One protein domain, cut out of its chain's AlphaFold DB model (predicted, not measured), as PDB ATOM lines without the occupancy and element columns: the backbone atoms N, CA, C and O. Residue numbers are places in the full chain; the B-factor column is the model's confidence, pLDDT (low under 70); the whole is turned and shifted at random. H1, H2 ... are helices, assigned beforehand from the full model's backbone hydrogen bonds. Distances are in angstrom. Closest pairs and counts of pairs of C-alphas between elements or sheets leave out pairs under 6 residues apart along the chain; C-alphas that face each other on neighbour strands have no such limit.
ATOM      1  N   SER A   8      41.148  38.714  -3.701       71.25
ATOM      2  CA  SER A   8      40.923  39.867  -4.570       71.25
ATOM      3  C   SER A   8      39.908  39.525  -5.663       71.25
ATOM      4  O   SER A   8      39.842  38.393  -6.139       71.25
ATOM      5  N   VAL A   9      39.138  40.523  -6.108       71.12
ATOM      6  CA  VAL A   9      38.193  40.374  -7.233       71.12
ATOM      7  C   VAL A   9      38.918  39.930  -8.513       71.12
ATOM      8  O   VAL A   9      38.347  39.208  -9.325       71.12
ATOM      9  N   ARG A  10      40.194  40.309  -8.671       72.19
ATOM     10  CA  ARG A  10      41.052  39.888  -9.786       72.19
ATOM     11  C   ARG A  10      41.308  38.381  -9.766       72.19
ATOM     12  O   ARG A  10      41.096  37.730 -10.785       72.19
ATOM     13  N   ASP A  11      41.729  37.841  -8.625       74.19
ATOM     14  CA  ASP A  11      42.050  36.411  -8.482       74.19
ATOM     15  C   ASP A  11      40.792  35.536  -8.605       74.19
ATOM     16  O   ASP A  11      40.836  34.407  -9.103       74.19
ATOM     17  N   ASP A  12      39.654  36.081  -8.166       74.62
ATOM     18  CA  ASP A  12      38.348  35.434  -8.244       74.62
ATOM     19  C   ASP A  12      37.806  35.386  -9.689       74.62
ATOM     20  O   ASP A  12      37.166  34.397 -10.053       74.62
ATOM     21  N   LEU A  13      38.098  36.398 -10.520       73.94
ATOM     22  CA  LEU A  13      37.680  36.477 -11.929       73.94
ATOM     23  C   LEU A  13      38.606  35.736 -12.905       73.94
ATOM     24  O   LEU A  13      38.111  35.182 -13.878       73.94
ATOM     25  N   GLN A  14      39.921  35.679 -12.658       74.06
ATOM     26  CA  GLN A  14      40.892  35.101 -13.607       74.06
ATOM     27  C   GLN A  14      40.687  33.609 -13.926       74.06
ATOM     28  O   GLN A  14      41.204  33.142 -14.933       74.06
ATOM     29  N   ASN A  15      39.959  32.859 -13.091       68.44
ATOM     30  CA  ASN A  15      39.755  31.410 -13.251       68.44
ATOM     31  C   ASN A  15      38.318  30.960 -12.928       68.44
ATOM     32  O   ASN A  15      38.113  29.825 -12.493       68.44
ATOM     33  N   ASP A  16      37.338  31.868 -13.009       71.12
ATOM     34  CA  ASP A  16      35.953  31.626 -12.564       71.12
ATOM     35  C   ASP A  16      35.846  31.072 -11.127       71.12
ATOM     36  O   ASP A  16      34.846  30.467 -10.731       71.12
ATOM     37  N   ASN A  17      36.866  31.309 -10.295       75.31
ATOM     38  CA  ASN A  17      36.938  30.840  -8.910       75.31
ATOM     39  C   ASN A  17      35.751  31.340  -8.082       75.31
ATOM     40  O   ASN A  17      35.271  30.648  -7.177       75.31
ATOM     41  N   TRP A  18      35.235  32.516  -8.439       74.12
ATOM     42  CA  TRP A  18      34.074  33.114  -7.808       74.12
ATOM     43  C   TRP A  18      32.802  32.255  -7.930       74.12
ATOM     44  O   TRP A  18      31.989  32.273  -7.002       74.12
ATOM     45  N   THR A  19      32.663  31.458  -8.997       74.69
ATOM     46  CA  THR A  19      31.484  30.615  -9.278       74.69
ATOM     47  C   THR A  19      31.461  29.309  -8.477       74.69
ATOM     48  O   THR A  19      30.393  28.838  -8.084       74.69
ATOM     49  N   ARG A  20      32.638  28.756  -8.149       72.38
ATOM     50  CA  ARG A  20      32.813  27.391  -7.612       72.38
ATOM     51  C   ARG A  20      32.058  27.116  -6.312       72.38
ATOM     52  O   ARG A  20      31.550  26.021  -6.105       72.38
ATOM     53  N   GLY A  21      31.988  28.099  -5.416       71.69
ATOM     54  CA  GLY A  21      31.270  27.951  -4.143       71.69
ATOM     55  C   GLY A  21      29.802  28.355  -4.184       71.69
ATOM     56  O   GLY A  21      29.061  27.989  -3.274       71.69
ATOM     57  N   ILE A  22      29.407  29.127  -5.199       72.38
ATOM     58  CA  ILE A  22      28.043  29.634  -5.355       72.38
ATOM     59  C   ILE A  22      27.200  28.574  -6.063       72.38
ATOM     60  O   ILE A  22      26.177  28.179  -5.523       72.38
ATOM     61  N   LEU A  23      27.702  28.005  -7.167       71.31
ATOM     62  CA  LEU A  23      27.051  26.906  -7.896       71.31
ATOM     63  C   LEU A  23      26.751  25.688  -7.013       71.31
ATOM     64  O   LEU A  23      25.741  25.029  -7.204       71.31
ATOM     65  N   ARG A  24      27.587  25.408  -6.004       72.69
ATOM     66  CA  ARG A  24      27.391  24.276  -5.079       72.69
ATOM     67  C   ARG A  24      26.263  24.481  -4.053       72.69
ATOM     68  O   ARG A  24      26.103  23.641  -3.172       72.69
ATOM     69  N   ARG A  25      25.591  25.634  -4.070       72.94
ATOM     70  CA  ARG A  25      24.544  26.026  -3.110       72.94
ATOM     71  C   ARG A  25      23.235  26.439  -3.787       72.94
ATOM     72  O   ARG A  25      22.334  26.864  -3.075       72.94
ATOM     73  N   LEU A  26      23.174  26.399  -5.117       78.44
ATOM     74  CA  LEU A  26      21.962  26.679  -5.881       78.44
ATOM     75  C   LEU A  26      21.320  25.332  -6.201       78.44
ATOM     76  O   LEU A  26      21.985  24.473  -6.781       78.44
ATOM     77  N   ASP A  27      20.064  25.156  -5.805       77.88
ATOM     78  CA  ASP A  27      19.374  23.863  -5.890       77.88
ATOM     79  C   ASP A  27      18.278  23.867  -6.968       77.88
ATOM     80  O   ASP A  27      17.810  22.805  -7.381       77.88
ATOM     81  N   THR A  28      17.877  25.044  -7.465       87.25
ATOM     82  CA  THR A  28      16.809  25.178  -8.466       87.25
ATOM     83  C   THR A  28      17.316  25.624  -9.838       87.25
ATOM     84  O   THR A  28      18.327  26.314  -9.975       87.25
ATOM     85  N   VAL A  29      16.585  25.237 -10.889       80.00
ATOM     86  CA  VAL A  29      16.916  25.586 -12.283       80.00
ATOM     87  C   VAL A  29      16.820  27.096 -12.520       80.00
ATOM     88  O   VAL A  29      17.671  27.650 -13.216       80.00
ATOM     89  N   ASP A  30      15.847  27.766 -11.901       81.75
ATOM     90  CA  ASP A  30      15.672  29.219 -12.005       81.75
ATOM     91  C   ASP A  30      16.852  29.973 -11.380       81.75
ATOM     92  O   ASP A  30      17.428  30.862 -12.007       81.75
ATOM     93  N   GLU A  31      17.300  29.554 -10.194       79.44
ATOM     94  CA  GLU A  31      18.489  30.111  -9.541       79.44
ATOM     95  C   GLU A  31      19.751  29.935 -10.394       79.44
ATOM     96  O   GLU A  31      20.578  30.845 -10.490       79.44
ATOM     97  N   ILE A  32      19.904  28.775 -11.041       80.44
ATOM     98  CA  ILE A  32      21.029  28.502 -11.943       80.44
ATOM     99  C   ILE A  32      20.949  29.396 -13.191       80.44
ATOM    100  O   ILE A  32      21.971  29.939 -13.616       80.44
ATOM    101  N   ALA A  33      19.763  29.600 -13.767       81.62
ATOM    102  CA  ALA A  33      19.568  30.455 -14.940       81.62
ATOM    103  C   ALA A  33      19.837  31.942 -14.636       81.62
ATOM    104  O   ALA A  33      20.534  32.630 -15.397       81.62
ATOM    105  N   GLU A  34      19.351  32.438 -13.496       82.31
ATOM    106  CA  GLU A  34      19.663  33.782 -13.003       82.31
ATOM    107  C   GLU A  34      21.161  33.939 -12.734       82.31
ATOM    108  O   GLU A  34      21.771  34.946 -13.116       82.31
ATOM    109  N   PHE A  35      21.783  32.916 -12.145       80.69
ATOM    110  CA  PHE A  35      23.215  32.898 -11.891       80.69
ATOM    111  C   PHE A  35      24.035  32.954 -13.183       80.69
ATOM    112  O   PHE A  35      24.956  33.762 -13.271       80.69
ATOM    113  N   ILE A  36      23.694  32.166 -14.205       81.00
ATOM    114  CA  ILE A  36      24.365  32.195 -15.517       81.00
ATOM    115  C   ILE A  36      24.214  33.577 -16.173       81.00
ATOM    116  O   ILE A  36      25.170  34.124 -16.730       81.00
ATOM    117  N   THR A  37      23.033  34.187 -16.062       84.12
ATOM    118  CA  THR A  37      22.773  35.542 -16.571       84.12
ATOM    119  C   THR A  37      23.624  36.591 -15.856       84.12
ATOM    120  O   THR A  37      24.131  37.526 -16.478       84.12
ATOM    121  N   LEU A  38      23.806  36.453 -14.545       80.56
ATOM    122  CA  LEU A  38      24.689  37.322 -13.778       80.56
ATOM    123  C   LEU A  38      26.160  37.067 -14.131       80.56
ATOM    124  O   LEU A  38      26.918  38.020 -14.304       80.56
ATOM    125  N   ALA A  39      26.553  35.802 -14.284       78.25
ATOM    126  CA  ALA A  39      27.917  35.393 -14.596       78.25
ATOM    127  C   ALA A  39      28.394  35.942 -15.939       78.25
ATOM    128  O   ALA A  39      29.484  36.509 -16.003       78.25
ATOM    129  N   SER A  40      27.554  35.878 -16.974       80.69
ATOM    130  CA  SER A  40      27.877  36.449 -18.286       80.69
ATOM    131  C   SER A  40      28.069  37.970 -18.228       80.69
ATOM    132  O   SER A  40      29.011  38.508 -18.812       80.69
ATOM    133  N   LYS A  41      27.242  38.676 -17.446       80.56
ATOM    134  CA  LYS A  41      27.391  40.124 -17.223       80.56
ATOM    135  C   LYS A  41      28.671  40.454 -16.461       80.56
ATOM    136  O   LYS A  41      29.346  41.416 -16.810       80.56
ATOM    137  N   VAL A  42      29.021  39.663 -15.452       78.44
ATOM    138  CA  VAL A  42      30.224  39.865 -14.631       78.44
ATOM    139  C   VAL A  42      31.505  39.576 -15.420       78.44
ATOM    140  O   VAL A  42      32.453  40.348 -15.319       78.44
ATOM    141  N   GLN A  43      31.525  38.535 -16.257       74.38
ATOM    142  CA  GLN A  43      32.668  38.211 -17.124       74.38
ATOM    143  C   GLN A  43      32.963  39.306 -18.162       74.38
ATOM    144  O   GLN A  43      34.106  39.467 -18.579       74.38
ATOM    145  N   SER A  44      31.958  40.101 -18.545       74.25
ATOM    146  CA  SER A  44      32.133  41.233 -19.467       74.25
ATOM    147  C   SER A  44      32.803  42.466 -18.834       74.25
ATOM    148  O   SER A  44      33.141  43.422 -19.535       74.25
ATOM    149  N   VAL A  45      33.009  42.469 -17.512       76.44
ATOM    150  CA  VAL A  45      33.560  43.614 -16.781       76.44
ATOM    151  C   VAL A  45      35.081  43.654 -16.924       76.44
ATOM    152  O   VAL A  45      35.803  42.831 -16.366       76.44
ATOM    153  N   GLN A  46      35.582  44.672 -17.621       73.69
ATOM    154  CA  GLN A  46      37.013  44.965 -17.690       73.69
ATOM    155  C   GLN A  46      37.480  45.614 -16.380       73.69
ATOM    156  O   GLN A  46      37.042  46.710 -16.021       73.69
ATOM    157  N   LEU A  47      38.372  44.939 -15.651       68.75
ATOM    158  CA  LEU A  47      38.980  45.487 -14.438       68.75
ATOM    159  C   LEU A  47      40.062  46.511 -14.799       68.75
ATOM    160  O   LEU A  47      40.942  46.235 -15.611       68.75
ATOM    161  N   ASN A  48      40.047  47.672 -14.149       73.38
ATOM    162  CA  ASN A  48      41.125  48.653 -14.250       73.38
ATOM    163  C   ASN A  48      42.124  48.505 -13.084       73.38
ATOM    164  O   ASN A  48      41.800  47.988 -12.017       73.38
TER     165      ASN A  48
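Overview. This is residues 8 to 48 of the 180 residues of an uncharacterized protein of Digitaria exilis (UniProt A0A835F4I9). The printed part is a long, narrow U: one arm holds the short helices H1 and H2 and the stretch after them, the chain turns round at residues 26 to 28, and the single long helix H3 folds back as the other arm. The contacts between the two arms are few. You will find 41 residues with three named helices, H1, H2 and H3 in chain order, and no named strand; the class is all helix. The whole is only just loose, close to compact, with a radius of gyration of the C-alphas of 10.9 A, and it is elongated, spanning 34 by 17 by 11 A.

Along the chain. Start at Ser 8 and find C-alpha 9 at (38.193, 40.374, -7.233), where H1 begins; it covers residues 9 to 13. H2 follows as residues 17 to 20. Go on past residues 21 to 28 to C-alpha 29 at (16.916, 25.586, -12.283); from there H3, residues 29 to 43, runs 20.8 A to C-alpha 43 at (32.668, 38.211, -17.124).

Arrangement. Look first at H1 and H2, which are close but not clearly touching; their closest C-alphas, those of Asp 12 and Trp 18, are 4.9 A apart. H1 and H3 are also close but not clearly touching, with the closest C-alphas, those of Leu 13 and Gln 43, 7.4 A apart. The same holds for H2 and H3, whose closest C-alphas, those of Thr 19 and Ala 39, are 8.0 A apart. In H1 and H3 every O i to N i+4 pair is within hydrogen-bond range; H2, with four residues, is too short for such a pair.

Size, cuts and confidence. The two C-alphas farthest apart, those of Thr 28 and Asn 48, are 34.3 A apart. The printed part has no cut; the link from H1 to H2 is tight and that from H2 to H3 is short. The mean pLDDT of the printed part is 76.2, and the model's confidence is under 70 at Asn 15 and Leu 47.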